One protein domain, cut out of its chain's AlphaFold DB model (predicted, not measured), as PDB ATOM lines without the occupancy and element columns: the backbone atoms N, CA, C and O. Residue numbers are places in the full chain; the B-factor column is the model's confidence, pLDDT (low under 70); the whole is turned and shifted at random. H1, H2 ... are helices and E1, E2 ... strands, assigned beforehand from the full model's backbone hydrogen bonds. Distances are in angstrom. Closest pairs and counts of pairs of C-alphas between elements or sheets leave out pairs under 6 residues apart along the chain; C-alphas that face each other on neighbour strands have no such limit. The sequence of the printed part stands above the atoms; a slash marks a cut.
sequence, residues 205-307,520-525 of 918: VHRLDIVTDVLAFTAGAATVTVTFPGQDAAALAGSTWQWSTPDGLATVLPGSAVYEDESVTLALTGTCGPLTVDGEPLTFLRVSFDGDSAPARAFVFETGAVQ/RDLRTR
ATOM      1  N   VAL A 205       5.456 -41.752  37.281       82.62
ATOM      2  CA  VAL A 205       5.615 -40.309  37.082       82.62
ATOM      3  C   VAL A 205       4.747 -39.590  38.101       82.62
ATOM      4  O   VAL A 205       3.538 -39.833  38.148       82.62
ATOM      5  N   HIS A 206       5.348 -38.678  38.857       86.62
ATOM      6  CA  HIS A 206       4.677 -37.847  39.855       86.62
ATOM      7  C   HIS A 206       4.706 -36.401  39.403       86.62
ATOM      8  O   HIS A 206       5.782 -35.815  39.322       86.62
ATOM      9  N   ARG A 207       3.545 -35.820  39.083       90.25
ATOM     10  CA  ARG A 207       3.463 -34.406  38.700       90.25
ATOM     11  C   ARG A 207       2.149 -33.726  39.064       90.25
ATOM     12  O   ARG A 207       1.091 -34.357  39.054       90.25
ATOM     13  N   LEU A 208       2.234 -32.420  39.297       93.12
ATOM     14  CA  LEU A 208       1.118 -31.491  39.458       93.12
ATOM     15  C   LEU A 208       1.257 -30.361  38.428       93.12
ATOM     16  O   LEU A 208       2.269 -29.665  38.399       93.12
ATOM     17  N   ASP A 209       0.225 -30.187  37.608       94.19
ATOM     18  CA  ASP A 209       0.091 -29.114  36.627       94.19
ATOM     19  C   ASP A 209      -0.835 -28.028  37.192       94.19
ATOM     20  O   ASP A 209      -1.996 -28.290  37.517       94.19
ATOM     21  N   ILE A 210      -0.304 -26.813  37.302       95.94
ATOM     22  CA  ILE A 210      -0.946 -25.616  37.842       95.94
ATOM     23  C   ILE A 210      -1.276 -24.686  36.680       95.94
ATOM     24  O   ILE A 210      -0.398 -24.005  36.147       95.94
ATOM     25  N   VAL A 211      -2.539 -24.677  36.262       95.56
ATOM     26  CA  VAL A 211      -2.973 -23.991  35.042       95.56
ATOM     27  C   VAL A 211      -3.436 -22.574  35.361       95.56
ATOM     28  O   VAL A 211      -4.356 -22.362  36.159       95.56
ATOM     29  N   THR A 212      -2.830 -21.590  34.700       94.19
ATOM     30  CA  THR A 212      -3.223 -20.185  34.806       94.19
ATOM     31  C   THR A 212      -2.721 -19.367  33.616       94.19
ATOM     32  O   THR A 212      -1.579 -19.490  33.172       94.19
ATOM     33  N   ASP A 213      -3.582 -18.484  33.116       90.56
ATOM     34  CA  ASP A 213      -3.291 -17.638  31.955       90.56
ATOM     35  C   ASP A 213      -2.401 -16.429  32.321       90.56
ATOM     36  O   ASP A 213      -1.814 -15.791  31.447       90.56
ATOM     37  N   VAL A 214      -2.230 -16.136  33.621       91.19
ATOM     38  CA  VAL A 214      -1.403 -15.013  34.109       91.19
ATOM     39  C   VAL A 214       0.080 -15.171  33.757       91.19
ATOM     40  O   VAL A 214       0.804 -14.179  33.673       91.19
ATOM     41  N   LEU A 215       0.518 -16.408  33.510       93.44
ATOM     42  CA  LEU A 215       1.900 -16.764  33.203       93.44
ATOM     43  C   LEU A 215       2.308 -16.441  31.769       93.44
ATOM     44  O   LEU A 215       3.493 -16.480  31.485       93.44
ATOM     45  N   ALA A 216       1.381 -16.141  30.858       92.94
ATOM     46  CA  ALA A 216       1.722 -16.010  29.444       92.94
ATOM     47  C   ALA A 216       2.644 -14.801  29.177       92.94
ATOM     48  O   ALA A 216       2.298 -13.677  29.543       92.94
ATOM     49  N   PHE A 217       3.798 -15.004  28.539       92.88
ATOM     50  CA  PHE A 217       4.707 -13.947  28.083       92.88
ATOM     51  C   PHE A 217       5.527 -14.371  26.860       92.88
ATOM     52  O   PHE A 217       5.792 -15.553  26.645       92.88
ATOM     53  N   THR A 218       5.948 -13.404  26.048       89.88
ATOM     54  CA  THR A 218       6.489 -13.683  24.703       89.88
ATOM     55  C   THR A 218       8.009 -13.782  24.619       89.88
ATOM     56  O   THR A 218       8.501 -14.418  23.695       89.88
ATOM     57  N   ALA A 219       8.755 -13.160  25.534       89.69
ATOM     58  CA  ALA A 219      10.222 -13.185  25.576       89.69
ATOM     59  C   ALA A 219      10.740 -12.617  26.907       89.69
ATOM     60  O   ALA A 219      10.077 -11.759  27.483       89.69
ATOM     61  N   GLY A 220      11.952 -12.981  27.342       90.31
ATOM     62  CA  GLY A 220      12.670 -12.359  28.470       90.31
ATOM     63  C   GLY A 220      12.599 -13.152  29.778       90.31
ATOM     64  O   GLY A 220      12.351 -14.353  29.759       90.31
ATOM     65  N   ALA A 221      12.857 -12.494  30.911       92.12
ATOM     66  CA  ALA A 221      12.794 -13.114  32.236       92.12
ATOM     67  C   ALA A 221      11.486 -12.768  32.966       92.12
ATOM     68  O   ALA A 221      10.875 -11.724  32.705       92.12
ATOM     69  N   ALA A 222      11.067 -13.649  33.868       93.94
ATOM     70  CA  ALA A 222       9.936 -13.465  34.762       93.94
ATOM     71  C   ALA A 222      10.192 -14.151  36.105       93.94
ATOM     72  O   ALA A 222      10.735 -15.253  36.153       93.94
ATOM     73  N   THR A 223       9.738 -13.524  37.182       95.56
ATOM     74  CA  THR A 223       9.702 -14.119  38.516       95.56
ATOM     75  C   THR A 223       8.265 -14.509  38.822       95.56
ATOM     76  O   THR A 223       7.360 -13.681  38.748       95.56
ATOM     77  N   VAL A 224       8.031 -15.778  39.135       96.38
ATOM     78  CA  VAL A 224       6.696 -16.312  39.412       96.38
ATOM     79  C   VAL A 224       6.658 -16.863  40.823       96.38
ATOM     80  O   VAL A 224       7.465 -17.720  41.164       96.38
ATOM     81  N   THR A 225       5.693 -16.419  41.618       96.88
ATOM     82  CA  THR A 225       5.448 -16.936  42.964       96.88
ATOM     83  C   THR A 225       4.156 -17.744  42.965       96.88
ATOM     84  O   THR A 225       3.085 -17.220  42.646       96.88
ATOM     85  N   VAL A 226       4.252 -19.019  43.332       96.88
ATOM     86  CA  VAL A 226       3.113 -19.912  43.579       96.88
ATOM     87  C   VAL A 226       2.943 -20.045  45.083       96.88
ATOM     88  O   VAL A 226       3.913 -20.329  45.772       96.88
ATOM     89  N   THR A 227       1.737 -19.834  45.601       96.31
ATOM     90  CA  THR A 227       1.432 -19.932  47.036       96.31
ATOM     91  C   THR A 227       0.418 -21.039  47.281       96.31
ATOM     92  O   THR A 227      -0.600 -21.118  46.585       96.31
ATOM     93  N   PHE A 228       0.699 -21.873  48.280       94.94
ATOM     94  CA  PHE A 228      -0.141 -22.961  48.767       94.94
ATOM     95  C   PHE A 228      -0.552 -22.665  50.215       94.94
ATOM     96  O   PHE A 228       0.133 -23.091  51.142       94.94
ATOM     97  N   PRO A 229      -1.654 -21.925  50.434       92.94
ATOM     98  CA  PRO A 229      -2.029 -21.493  51.775       92.94
ATOM     99  C   PRO A 229      -2.162 -22.648  52.777       92.94
ATOM    100  O   PRO A 229      -2.782 -23.673  52.480       92.94
ATOM    101  N   GLY A 230      -1.596 -22.468  53.970       89.19
ATOM    102  CA  GLY A 230      -1.587 -23.443  55.060       89.19
ATOM    103  C   GLY A 230      -0.611 -24.612  54.895       89.19
ATOM    104  O   GLY A 230      -0.760 -25.605  55.615       89.19
ATOM    105  N   GLN A 231       0.314 -24.572  53.927       90.44
ATOM    106  CA  GLN A 231       1.164 -25.707  53.551       90.44
ATOM    107  C   GLN A 231       2.592 -25.269  53.258       90.44
ATOM    108  O   GLN A 231       2.815 -24.426  52.399       90.44
ATOM    109  N   ASP A 232       3.557 -25.884  53.944       91.31
ATOM    110  CA  ASP A 232       4.976 -25.568  53.772       91.31
ATOM    111  C   ASP A 232       5.468 -26.004  52.384       91.31
ATOM    112  O   ASP A 232       5.503 -27.192  52.039       91.31
ATOM    113  N   ALA A 233       5.861 -25.020  51.582       90.56
ATOM    114  CA  ALA A 233       6.365 -25.204  50.239       90.56
ATOM    115  C   ALA A 233       7.710 -25.944  50.214       90.56
ATOM    116  O   ALA A 233       8.033 -26.564  49.199       90.56
ATOM    117  N   ALA A 234       8.472 -25.960  51.315       89.88
ATOM    118  CA  ALA A 234       9.722 -26.714  51.427       89.88
ATOM    119  C   ALA A 234       9.529 -28.226  51.216       89.88
ATOM    120  O   ALA A 234      10.468 -28.916  50.817       89.88
ATOM    121  N   ALA A 235       8.310 -28.748  51.389       88.19
ATOM    122  CA  ALA A 235       7.967 -30.124  51.029       88.19
ATOM    123  C   ALA A 235       8.149 -30.430  49.527       88.19
ATOM    124  O   ALA A 235       8.293 -31.592  49.151       88.19
ATOM    125  N   LEU A 236       8.162 -29.398  48.675       88.62
ATOM    126  CA  LEU A 236       8.431 -29.499  47.241       88.62
ATOM    127  C   LEU A 236       9.916 -29.318  46.886       88.62
ATOM    128  O   LEU A 236      10.267 -29.342  45.703       88.62
ATOM    129  N   ALA A 237      10.803 -29.142  47.870       86.38
ATOM    130  CA  ALA A 237      12.236 -29.047  47.623       86.38
ATOM    131  C   ALA A 237      12.764 -30.333  46.961       86.38
ATOM    132  O   ALA A 237      12.397 -31.446  47.331       86.38
ATOM    133  N   GLY A 238      13.625 -30.174  45.953       82.50
ATOM    134  CA  GLY A 238      14.129 -31.289  45.137       82.50
ATOM    135  C   GLY A 238      13.234 -31.676  43.952       82.50
ATOM    136  O   GLY A 238      13.601 -32.569  43.196       82.50
ATOM    137  N   SER A 239      12.101 -30.997  43.754       88.38
ATOM    138  CA  SER A 239      11.273 -31.167  42.557       88.38
ATOM    139  C   SER A 239      11.849 -30.471  41.319       88.38
ATOM    140  O   SER A 239      12.546 -29.454  41.398       88.38
ATOM    141  N   THR A 240      11.494 -31.001  40.151       91.44
ATOM    142  CA  THR A 240      11.754 -30.389  38.848       91.44
ATOM    143  C   THR A 240      10.561 -29.527  38.453       91.44
ATOM    144  O   THR A 240       9.462 -30.033  38.214       91.44
ATOM    145  N   TRP A 241      10.785 -28.217  38.347       94.31
ATOM    146  CA  TRP A 241       9.791 -27.271  37.847       94.31
ATOM    147  C   TRP A 241       9.955 -27.050  36.348       94.31
ATOM    148  O   TRP A 241      11.057 -26.834  35.847       94.31
ATOM    149  N   GLN A 242       8.842 -27.077  35.629       95.75
ATOM    150  CA  GLN A 242       8.757 -26.813  34.200       95.75
ATOM    151  C   GLN A 242       7.602 -25.855  33.919       95.75
ATOM    152  O   GLN A 242       6.667 -25.755  34.711       95.75
ATOM    153  N   TRP A 243       7.626 -25.171  32.783       96.56
ATOM    154  CA  TRP A 243       6.505 -24.355  32.319       96.56
ATOM    155  C   TRP A 243       6.209 -24.614  30.848       96.56
ATOM    156  O   TRP A 243       7.071 -25.067  30.088       96.56
ATOM    157  N   SER A 244       4.967 -24.346  30.454       97.12
ATOM    158  CA  SER A 244       4.511 -24.518  29.080       97.12
ATOM    159  C   SER A 244       5.036 -23.413  28.163       97.12
ATOM    160  O   SER A 244       4.943 -22.220  28.471       97.12
ATOM    161  N   THR A 245       5.542 -23.811  27.001       95.44
ATOM    162  CA  THR A 245       5.893 -22.935  25.881       95.44
ATOM    163  C   THR A 245       5.177 -23.425  24.617       95.44
ATOM    164  O   THR A 245       4.756 -24.585  24.566       95.44
ATOM    165  N   PRO A 246       5.040 -22.587  23.575       90.94
ATOM    166  CA  PRO A 246       4.480 -23.030  22.295       90.94
ATOM    167  C   PRO A 246       5.231 -24.217  21.664       90.94
ATOM    168  O   PRO A 246       4.628 -25.002  20.939       90.94
ATOM    169  N   ASP A 247       6.524 -24.365  21.974       91.69
ATOM    170  CA  ASP A 247       7.409 -25.390  21.408       91.69
ATOM    171  C   ASP A 247       7.571 -26.632  22.309       91.69
ATOM    172  O   ASP A 247       8.218 -27.603  21.916       91.69
ATOM    173  N   GLY A 248       7.011 -26.629  23.526       94.31
ATOM    174  CA  GLY A 248       7.119 -27.744  24.466       94.31
ATOM    175  C   GLY A 248       7.179 -27.315  25.930       94.31
ATOM    176  O   GLY A 248       6.477 -26.407  26.368       94.31
ATOM    177  N   LEU A 249       7.991 -28.017  26.721       94.88
ATOM    178  CA  LEU A 249       8.237 -27.688  28.125       94.88
ATOM    179  C   LEU A 249       9.645 -27.136  28.276       94.88
ATOM    180  O   LEU A 249      10.605 -27.752  27.813       94.88
ATOM    181  N   ALA A 250       9.762 -26.014  28.971       95.38
ATOM    182  CA  ALA A 250      11.039 -25.495  29.428       95.38
ATOM    183  C   ALA A 250      11.194 -25.760  30.931       95.38
ATOM    184  O   ALA A 250      10.205 -25.813  31.661       95.38
ATOM    185  N   THR A 251      12.430 -25.976  31.381       95.00
ATOM    186  CA  THR A 251      12.748 -26.409  32.750       95.00
ATOM    187  C   THR A 251      13.411 -25.275  33.524       95.00
ATOM    188  O   THR A 251      14.300 -24.597  33.009       95.00
ATOM    189  N   VAL A 252      12.989 -25.079  34.772       92.31
ATOM    190  CA  VAL A 252      13.591 -24.119  35.704       92.31
ATOM    191  C   VAL A 252      14.983 -24.615  36.076       92.31
ATOM    192  O   VAL A 252      15.173 -25.799  36.354       92.31
ATOM    193  N   LEU A 253      15.973 -23.719  36.070       88.25
ATOM    194  CA  LEU A 253      17.354 -24.100  36.360       88.25
ATOM    195  C   LEU A 253      17.456 -24.727  37.765       88.25
ATOM    196  O   LEU A 253      16.899 -24.165  38.717       88.25
ATOM    197  N   PRO A 254      18.176 -25.852  37.931       79.31
ATOM    198  CA  PRO A 254      18.360 -26.470  39.240       79.31
ATOM    199  C   PRO A 254      18.897 -25.468  40.271       79.31
ATOM    200  O   PRO A 254      19.826 -24.716  39.986       79.31
ATOM    201  N   GLY A 255      18.294 -25.442  41.462       77.06
ATOM    202  CA  GLY A 255      18.679 -24.532  42.548       77.06
ATOM    203  C   GLY A 255      18.192 -23.082  42.409       77.06
ATOM    204  O   GLY A 255      18.469 -22.284  43.297       77.06
ATOM    205  N   SER A 256      17.462 -22.729  41.343       85.31
ATOM    206  CA  SER A 256      16.875 -21.383  41.183       85.31
ATOM    207  C   SER A 256      15.463 -21.238  41.767       85.31
ATOM    208  O   SER A 256      14.959 -20.121  41.872       85.31
ATOM    209  N   ALA A 257      14.829 -22.349  42.158       90.50
ATOM    210  CA  ALA A 257      13.577 -22.334  42.905       90.50
ATOM    211  C   ALA A 257      13.856 -22.015  44.380       90.50
ATOM    212  O   ALA A 257      14.637 -22.713  45.029       90.50
ATOM    213  N   VAL A 258      13.204 -20.976  44.896       94.00
ATOM    214  CA  VAL A 258      13.301 -20.547  46.296       94.00
ATOM    215  C   VAL A 258      12.015 -20.944  47.012       94.00
ATOM    216  O   VAL A 258      10.927 -20.590  46.559       94.00
ATOM    217  N   TYR A 259      12.149 -21.690  48.104       93.31
ATOM    218  CA  TYR A 259      11.042 -22.193  48.917       93.31
ATOM    219  C   TYR A 259      11.032 -21.422  50.238       93.31
ATOM    220  O   TYR A 259      11.996 -21.513  50.998       93.31
ATOM    221  N   GLU A 260       9.977 -20.653  50.491       92.38
ATOM    222  CA  GLU A 260       9.826 -19.822  51.690       92.38
ATOM    223  C   GLU A 260       8.391 -19.933  52.201       92.38
ATOM    224  O   GLU A 260       7.449 -19.608  51.477       92.38
ATOM    225  N   ASP A 261       8.232 -20.388  53.446       92.94
ATOM    226  CA  ASP A 261       6.938 -20.598  54.100       92.94
ATOM    227  C   ASP A 261       5.946 -21.355  53.193       92.94
ATOM    228  O   ASP A 261       6.150 -22.519  52.862       92.94
ATOM    229  N   GLU A 262       4.876 -20.697  52.750       95.00
ATOM    230  CA  GLU A 262       3.806 -21.278  51.932       95.00
ATOM    231  C   GLU A 262       4.009 -21.069  50.421       95.00
ATOM    232  O   GLU A 262       3.125 -21.376  49.614       95.00
ATOM    233  N   SER A 263       5.153 -20.516  50.008       95.12
ATOM    234  CA  SER A 263       5.383 -20.040  48.647       95.12
ATOM    235  C   SER A 263       6.631 -20.636  47.988       95.12
ATOM    236  O   SER A 263       7.680 -20.824  48.600       95.12
ATOM    237  N   VAL A 264       6.529 -20.869  46.678       95.81
ATOM    238  CA  VAL A 264       7.657 -21.186  45.794       95.81
ATOM    239  C   VAL A 264       7.845 -20.045  44.809       95.81
ATOM    240  O   VAL A 264       6.922 -19.720  44.061       95.81
ATOM    241  N   THR A 265       9.043 -19.470  44.772       96.44
ATOM    242  CA  THR A 265       9.429 -18.456  43.787       96.44
ATOM    243  C   THR A 265      10.340 -19.067  42.726       96.44
ATOM    244  O   THR A 265      11.360 -19.678  43.037       96.44
ATOM    245  N   LEU A 266       9.958 -18.900  41.463       96.38
ATOM    246  CA  LEU A 266      10.585 -19.494  40.287       96.38
ATOM    247  C   LEU A 266      11.066 -18.397  39.337       96.38
ATOM    248  O   LEU A 266      10.330 -17.451  39.049       96.38
ATOM    249  N   ALA A 267      12.274 -18.556  38.798       93.88
ATOM    250  CA  ALA A 267      12.783 -17.725  37.714       93.88
ATOM    251  C   ALA A 267      12.542 -18.425  36.366       93.88
ATOM    252  O   ALA A 267      13.096 -19.493  36.101       93.88
ATOM    253  N   LEU A 268      11.709 -17.826  35.517       94.25
ATOM    254  CA  LEU A 268      11.414 -18.296  34.164       94.25
ATOM    255  C   LEU A 268      12.157 -17.420  33.154       94.25
ATOM    256  O   LEU A 268      12.182 -16.196  33.287       94.25
ATOM    257  N   THR A 269      12.700 -18.035  32.104       92.44
ATOM    258  CA  THR A 269      13.467 -17.328  31.067       92.44
ATOM    259  C   THR A 269      13.084 -17.840  29.686       92.44
ATOM    260  O   THR A 269      13.081 -19.043  29.457       92.44
ATOM    261  N   GLY A 270      12.806 -16.947  28.740       92.12
ATOM    262  CA  GLY A 270      12.394 -17.310  27.385       92.12
ATOM    263  C   GLY A 270      10.954 -16.900  27.132       92.12
ATOM    264  O   GLY A 270      10.659 -15.713  27.162       92.12
ATOM    265  N   THR A 271      10.074 -17.855  26.855       93.88
ATOM    266  CA  THR A 271       8.654 -17.608  26.567       93.88
ATOM    267  C   THR A 271       7.794 -18.487  27.469       93.88
ATOM    268  O   THR A 271       8.244 -19.547  27.903       93.88
ATOM    269  N   CYS A 272       6.565 -18.073  27.764       94.94
ATOM    270  CA  CYS A 272       5.561 -18.927  28.389       94.94
ATOM    271  C   CYS A 272       4.229 -18.724  27.681       94.94
ATOM    272  O   CYS A 272       3.787 -17.599  27.454       94.94
ATOM    273  N   GLY A 273       3.585 -19.815  27.303       93.19
ATOM    274  CA  GLY A 273       2.362 -19.758  26.524       93.19
ATOM    275  C   GLY A 273       1.639 -21.093  26.508       93.19
ATOM    276  O   GLY A 273       2.088 -22.047  27.153       93.19
ATOM    277  N   PRO A 274       0.512 -21.164  25.791       93.81
ATOM    278  CA  PRO A 274      -0.300 -22.362  25.760       93.81
ATOM    279  C   PRO A 274       0.432 -23.508  25.055       93.81
ATOM    280  O   PRO A 274       0.877 -23.363  23.918       93.81
ATOM    281  N   LEU A 275       0.485 -24.659  25.721       95.06
ATOM    282  CA  LEU A 275       0.869 -25.948  25.152       95.06
ATOM    283  C   LEU A 275      -0.373 -26.844  25.115       95.06
ATOM    284  O   LEU A 275      -1.123 -26.912  26.092       95.06
ATOM    285  N   THR A 276      -0.602 -27.539  24.003       91.50
ATOM    286  CA  THR A 276      -1.746 -28.452  23.880       91.50
ATOM    287  C   THR A 276      -1.538 -29.691  24.752       91.50
ATOM    288  O   THR A 276      -0.636 -30.489  24.502       91.50
ATOM    289  N   VAL A 277      -2.397 -29.878  25.756       84.50
ATOM    290  CA  VAL A 277      -2.422 -31.042  26.654       84.50
ATOM    291  C   VAL A 277      -3.832 -31.626  26.637       84.50
ATOM    292  O   VAL A 277      -4.801 -30.920  26.898       84.50
ATOM    293  N   ASP A 278      -3.953 -32.909  26.292       79.62
ATOM    294  CA  ASP A 278      -5.239 -33.618  26.171       79.62
ATOM    295  C   ASP A 278      -6.253 -32.916  25.240       79.62
ATOM    296  O   ASP A 278      -7.461 -32.957  25.455       79.62
ATOM    297  N   GLY A 279      -5.755 -32.252  24.188       84.69
ATOM    298  CA  GLY A 279      -6.575 -31.517  23.216       84.69
ATOM    299  C   GLY A 279      -6.949 -30.089  23.630       84.69
ATOM    300  O   GLY A 279      -7.575 -29.383  22.842       84.69
ATOM    301  N   GLU A 280      -6.534 -29.632  24.814       89.50
ATOM    302  CA  GLU A 280      -6.784 -28.274  25.301       89.50
ATOM    303  C   GLU A 280      -5.492 -27.434  25.298       89.50
ATOM    304  O   GLU A 280      -4.462 -27.900  25.789       89.50
ATOM    305  N   PRO A 281      -5.505 -26.191  24.781       93.00
ATOM    306  CA  PRO A 281      -4.373 -25.279  24.912       93.00
ATOM    307  C   PRO A 281      -4.306 -24.742  26.347       93.00
ATOM    308  O   PRO A 281      -5.184 -23.988  26.779       93.00
ATOM    309  N   LEU A 282      -3.270 -25.127  27.094       94.12
ATOM    310  CA  LEU A 282      -3.108 -24.768  28.504       94.12
ATOM    311  C   LEU A 282      -1.802 -24.016  28.738       94.12
ATOM    312  O   LEU A 282      -0.741 -24.466  28.313       94.12
ATOM    313  N   THR A 283      -1.880 -22.914  29.483       95.50
ATOM    314  CA  THR A 283      -0.707 -22.246  30.059       95.50
ATOM    315  C   THR A 283      -0.544 -22.723  31.500       95.50
ATOM    316  O   THR A 283      -1.469 -22.563  32.300       95.50
ATOM    317  N   PHE A 284       0.581 -23.353  31.843       95.94
ATOM    318  CA  PHE A 284       0.749 -23.977  33.158       95.94
ATOM    319  C   PHE A 284       2.197 -24.033  33.649       95.94
ATOM    320  O   PHE A 284       3.149 -24.050  32.866       95.94
ATOM    321  N   LEU A 285       2.332 -24.130  34.973       96.62
ATOM    322  CA  LEU A 285       3.529 -24.626  35.650       96.62
ATOM    323  C   LEU A 285       3.352 -26.104  35.976       96.62
ATOM    324  O   LEU A 285       2.281 -26.521  36.401       96.62
ATOM    325  N   ARG A 286       4.405 -26.891  35.812       95.31
ATOM    326  CA  ARG A 286       4.457 -28.305  36.169       95.31
ATOM    327  C   ARG A 286       5.531 -28.506  37.215       95.31
ATOM    328  O   ARG A 286       6.690 -28.210  36.958       95.31
ATOM    329  N   VAL A 287       5.157 -29.074  38.348       93.19
ATOM    330  CA  VAL A 287       6.107 -29.599  39.329       93.19
ATOM    331  C   VAL A 287       6.120 -31.118  39.217       93.19
ATOM    332  O   VAL A 287       5.056 -31.735  39.188       93.19
ATOM    333  N   SER A 288       7.306 -31.713  39.085       89.44
ATOM    334  CA  SER A 288       7.490 -33.165  38.960       89.44
ATOM    335  C   SER A 288       8.558 -33.684  39.920       89.44
ATOM    336  O   SER A 288       9.472 -32.944  40.276       89.44
ATOM    337  N   PHE A 289       8.466 -34.957  40.298       80.19
ATOM    338  CA  PHE A 289       9.479 -35.643  41.099       80.19
ATOM    339  C   PHE A 289      10.065 -36.820  40.331       80.19
ATOM    340  O   PHE A 289       9.320 -37.654  39.814       80.19
ATOM    341  N   ASP A 290      11.392 -36.884  40.319       65.50
ATOM    342  CA  ASP A 290      12.150 -38.043  39.864       65.50
ATOM    343  C   ASP A 290      12.483 -38.889  41.107       65.50
ATOM    344  O   ASP A 290      13.555 -38.760  41.694       65.50
ATOM    345  N   GLY A 291      11.524 -39.698  41.566       59.78
ATOM    346  CA  GLY A 291      11.688 -40.614  42.703       59.78
ATOM    347  C   GLY A 291      10.900 -40.262  43.971       59.78
ATOM    348  O   GLY A 291      10.153 -39.282  44.040       59.78
ATOM    349  N   ASP A 292      11.062 -41.103  44.995       60.09
ATOM    350  CA  ASP A 292      10.391 -40.972  46.287       60.09
ATOM    351  C   ASP A 292      10.979 -39.835  47.131       60.09
ATOM    352  O   ASP A 292      12.126 -39.896  47.572       60.09
ATOM    353  N   SER A 293      10.154 -38.832  47.440       67.19
ATOM    354  CA  SER A 293      10.418 -37.925  48.555       67.19
ATOM    355  C   SER A 293       9.262 -37.951  49.562       67.19
ATOM    356  O   SER A 293       8.133 -37.533  49.288       67.19
ATOM    357  N   ALA A 294       9.548 -38.424  50.780       66.00
ATOM    358  CA  ALA A 294       8.591 -38.428  51.889       66.00
ATOM    359  C   ALA A 294       7.962 -37.044  52.181       66.00
ATOM    360  O   ALA A 294       6.756 -37.006  52.440       66.00
ATOM    361  N   PRO A 295       8.697 -35.910  52.092       69.06
ATOM    362  CA  PRO A 295       8.103 -34.579  52.224       69.06
ATOM    363  C   PRO A 295       7.028 -34.300  51.165       69.06
ATOM    364  O   PRO A 295       5.933 -33.867  51.516       69.06
ATOM    365  N   ALA A 296       7.268 -34.644  49.895       73.50
ATOM    366  CA  ALA A 296       6.279 -34.448  48.838       73.50
ATOM    367  C   ALA A 296       5.026 -35.310  49.039       73.50
ATOM    368  O   ALA A 296       3.923 -34.873  48.727       73.50
ATOM    369  N   ARG A 297       5.152 -36.513  49.617       74.38
ATOM    370  CA  ARG A 297       3.994 -37.365  49.955       74.38
ATOM    371  C   ARG A 297       3.104 -36.767  51.046       74.38
ATOM    372  O   ARG A 297       1.897 -37.013  51.061       74.38
ATOM    373  N   ALA A 298       3.695 -36.013  51.970       78.56
ATOM    374  CA  ALA A 298       2.967 -35.301  53.016       78.56
ATOM    375  C   ALA A 298       2.346 -33.989  52.513       78.56
ATOM    376  O   ALA A 298       1.473 -33.445  53.187       78.56
ATOM    377  N   PHE A 299       2.761 -33.509  51.336       87.38
ATOM    378  CA  PHE A 299       2.246 -32.286  50.744       87.38
ATOM    379  C   PHE A 299       0.766 -32.446  50.394       87.38
ATOM    380  O   PHE A 299       0.369 -33.280  49.572       87.38
ATOM    381  N   VAL A 300      -0.062 -31.629  51.031       90.50
ATOM    382  CA  VAL A 300      -1.493 -31.513  50.756       90.50
ATOM    383  C   VAL A 300      -1.803 -30.051  50.484       90.50
ATOM    384  O   VAL A 300      -0.955 -29.220  50.746       90.50
ATOM    385  N   PHE A 301      -2.955 -29.703  49.920       90.50
ATOM    386  CA  PHE A 301      -3.366 -28.296  49.802       90.50
ATOM    387  C   PHE A 301      -4.866 -28.174  49.534       90.50
ATOM    388  O   PHE A 301      -5.485 -29.087  48.984       90.50
ATOM    389  N   GLU A 302      -5.463 -27.038  49.886       91.06
ATOM    390  CA  GLU A 302      -6.834 -26.706  49.487       91.06
ATOM    391  C   GLU A 302      -6.858 -26.256  48.024       91.06
ATOM    392  O   GLU A 302      -6.212 -25.275  47.652       91.06
ATOM    393  N   THR A 303      -7.594 -26.966  47.163       87.38
ATOM    394  CA  THR A 303      -7.505 -26.758  45.708       87.38
ATOM    395  C   THR A 303      -7.914 -25.346  45.289       87.38
ATOM    396  O   THR A 303      -7.256 -24.746  44.443       87.38
ATOM    397  N   GLY A 304      -8.946 -24.779  45.921       87.00
ATOM    398  CA  GLY A 304      -9.432 -23.423  45.640       87.00
ATOM    399  C   GLY A 304      -8.552 -22.291  46.185       87.00
ATOM    400  O   GLY A 304      -8.789 -21.134  45.841       87.00
ATOM    401  N   ALA A 305      -7.559 -22.601  47.023       90.19
ATOM    402  CA  ALA A 305      -6.703 -21.609  47.672       90.19
ATOM    403  C   ALA A 305      -5.366 -21.390  46.945       90.19
ATOM    404  O   ALA A 305      -4.662 -20.434  47.259       90.19
ATOM    405  N   VAL A 306      -5.012 -22.241  45.973       94.06
ATOM    406  CA  VAL A 306      -3.736 -22.130  45.250       94.06
ATOM    407  C   VAL A 306      -3.700 -20.836  44.442       94.06
ATOM    408  O   VAL A 306      -4.578 -20.558  43.617       94.06
ATOM    409  N   GLN A 307      -2.657 -20.051  44.680       95.06
ATOM    410  CA  GLN A 307      -2.511 -18.696  44.170       95.06
ATOM    411  C   GLN A 307      -1.234 -18.547  43.350       95.06
ATOM    412  O   GLN A 307      -0.197 -19.111  43.690       95.06
ATOM    413  N   ARG A 520      -6.837 -21.651  37.584       90.25
ATOM    414  CA  ARG A 520      -8.013 -22.006  36.769       90.25
ATOM    415  C   ARG A 520      -8.305 -23.502  36.786       90.25
ATOM    416  O   ARG A 520      -9.455 -23.912  36.660       90.25
ATOM    417  N   ASP A 521      -7.249 -24.304  36.833       91.69
ATOM    418  CA  ASP A 521      -7.316 -25.757  36.757       91.69
ATOM    419  C   ASP A 521      -6.091 -26.361  37.452       91.69
ATOM    420  O   ASP A 521      -5.002 -25.779  37.435       91.69
ATOM    421  N   LEU A 522      -6.276 -27.526  38.065       93.38
ATOM    422  CA  LEU A 522      -5.209 -28.292  38.699       93.38
ATOM    423  C   LEU A 522      -5.298 -29.735  38.219       93.38
ATOM    424  O   LEU A 522      -6.347 -30.372  38.343       93.38
ATOM    425  N   ARG A 523      -4.195 -30.269  37.690       91.81
ATOM    426  CA  ARG A 523      -4.142 -31.657  37.212       91.81
ATOM    427  C   ARG A 523      -3.013 -32.411  37.878       91.81
ATOM    428  O   ARG A 523      -1.898 -31.918  37.958       91.81
ATOM    429  N   THR A 524      -3.278 -33.628  38.326       90.06
ATOM    430  CA  THR A 524      -2.277 -34.486  38.969       90.06
ATOM    431  C   THR A 524      -2.068 -35.745  38.155       90.06
ATOM    432  O   THR A 524      -3.037 -36.318  37.653       90.06
ATOM    433  N   ARG A 525      -0.828 -36.228  38.090       87.25
ATOM    434  CA  ARG A 525      -0.505 -37.574  37.621       87.25
ATOM    435  C   ARG A 525       0.374 -38.276  38.650       87.25
ATOM    436  O   ARG A 525       1.447 -37.773  38.959       87.25
TER     437      ARG A 525
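Overview. This is residues 205 to 307 and 520 to 525 of the 918 residues of the protein "Baseplate_J domain-containing protein" of Streptomyces sp. HUCO-GS316 (UniProt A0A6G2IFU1). Two antiparallel sheets, a twisted one of five strands and a smaller one of three, are only partly face to face and make a rounded body, nearest to each other along E3 and E6. At one end the short helix H1 packs on the smaller sheet and H2 packs on H1; at the other end the small hairpin E7 and E8 turns sharply into E9. The printed part has 109 residues with ten named strands and two named helices, in the order E1 E2 H1 E3 E4 E5 E6 E7 E8 E9 H2 E10, and its class is mostly strand. The larger sheet has the order E4 - E3 - E9 - E1 - E10 and the smaller one E2 - E6 - E5. The whole is compact, with a radius of gyration of the C-alphas of 13.2 A and spans of 34 by 28 by 26 A.

Along the chain. E1, residues 206 to 211, begins with C-alpha 206 at (4.677, -37.847, 39.855) and is 16.5 A long. E2, residues 221 to 227, is 19.9 A long. H1 follows at residues 233 to 236, 5.6 A from first to last C-alpha. E3, residues 240 to 245, spans 16.1 A, and E4, residues 248 to 251, spans 10.1 A. E5, residues 258 to 260, measures 6.5 A, and E6, residues 263 to 269, measures 19.5 A. E7, residues 275 to 277, is 6.2 A long and E8, residues 280 to 282, is 6.0 A long. E9, residues 284 to 289, covers 16.6 A from C-alpha 284 at (0.749, -23.977, 33.158). H2, residues 294 to 298, is 6.5 A long. E10, residues 521 to 525, is 13.7 A long and ends with C-alpha 525 at (-0.505, -37.574, 37.621).

Arrangement. In the larger sheet, E1 is antiparallel to E10 at 169 degrees, with N 209 and O 523 within hydrogen-bond range at 2.8 A. On the other side of E1, E9 is antiparallel to it at 167 degrees, with N 210 and O 285 at 2.8 A. E9 and E3 are antiparallel at 152 degrees, with N 242 and O 286 at 2.8 A. E3 and E4 form a hairpin, with N 245 and O 248 at 2.8 A. From edge to edge the strands' lines turn by 80 degrees. In the smaller sheet, E2 and E6 are antiparallel at 160 degrees, with N 224 and O 266 at 2.8 A. E5 and E6 form a hairpin, with N 265 and O 258 at 2.8 A. E3 and E6 are near each other, while E4 and E6 are only just apart, their closest C-alphas 8.3 A from each other. H1 is on the smaller sheet at a height over the sheet of 7.1 A. The closest C-alphas of H1 and E5 are those of Ala 234 and Tyr 259, 5.3 A apart. H1 and H2 touch, with the closest C-alphas, of Ala 235 and Pro 295, 4.6 A apart. H2 is on neither of these two sheets. E7 and E8 form a hairpin, with N 277 and O 280 at 2.9 A. The closest C-alphas of E3 and E7 are those of Ser 244 and Leu 275, 5.5 A apart. E8 runs on into E9 across one residue, at 83 degrees. In H2 every O i to N i+4 pair is within hydrogen-bond range; H1 is too short for such a pair.

Size, cuts and confidence. The two C-alphas farthest apart are those of Thr 218 and Ala 294, at 36.8 A. Residues 308 to 519 are cut out, and C-alphas 307 and 520 are 9.8 A apart across the cut. Of the links that are printed whole, E1 to E2 and E4 to E5 are short but not tight, and the others are tight. The mean pLDDT of the printed part is 89.7; residues 290 to 295, of which 294 and 295 belong to H2, are under 70.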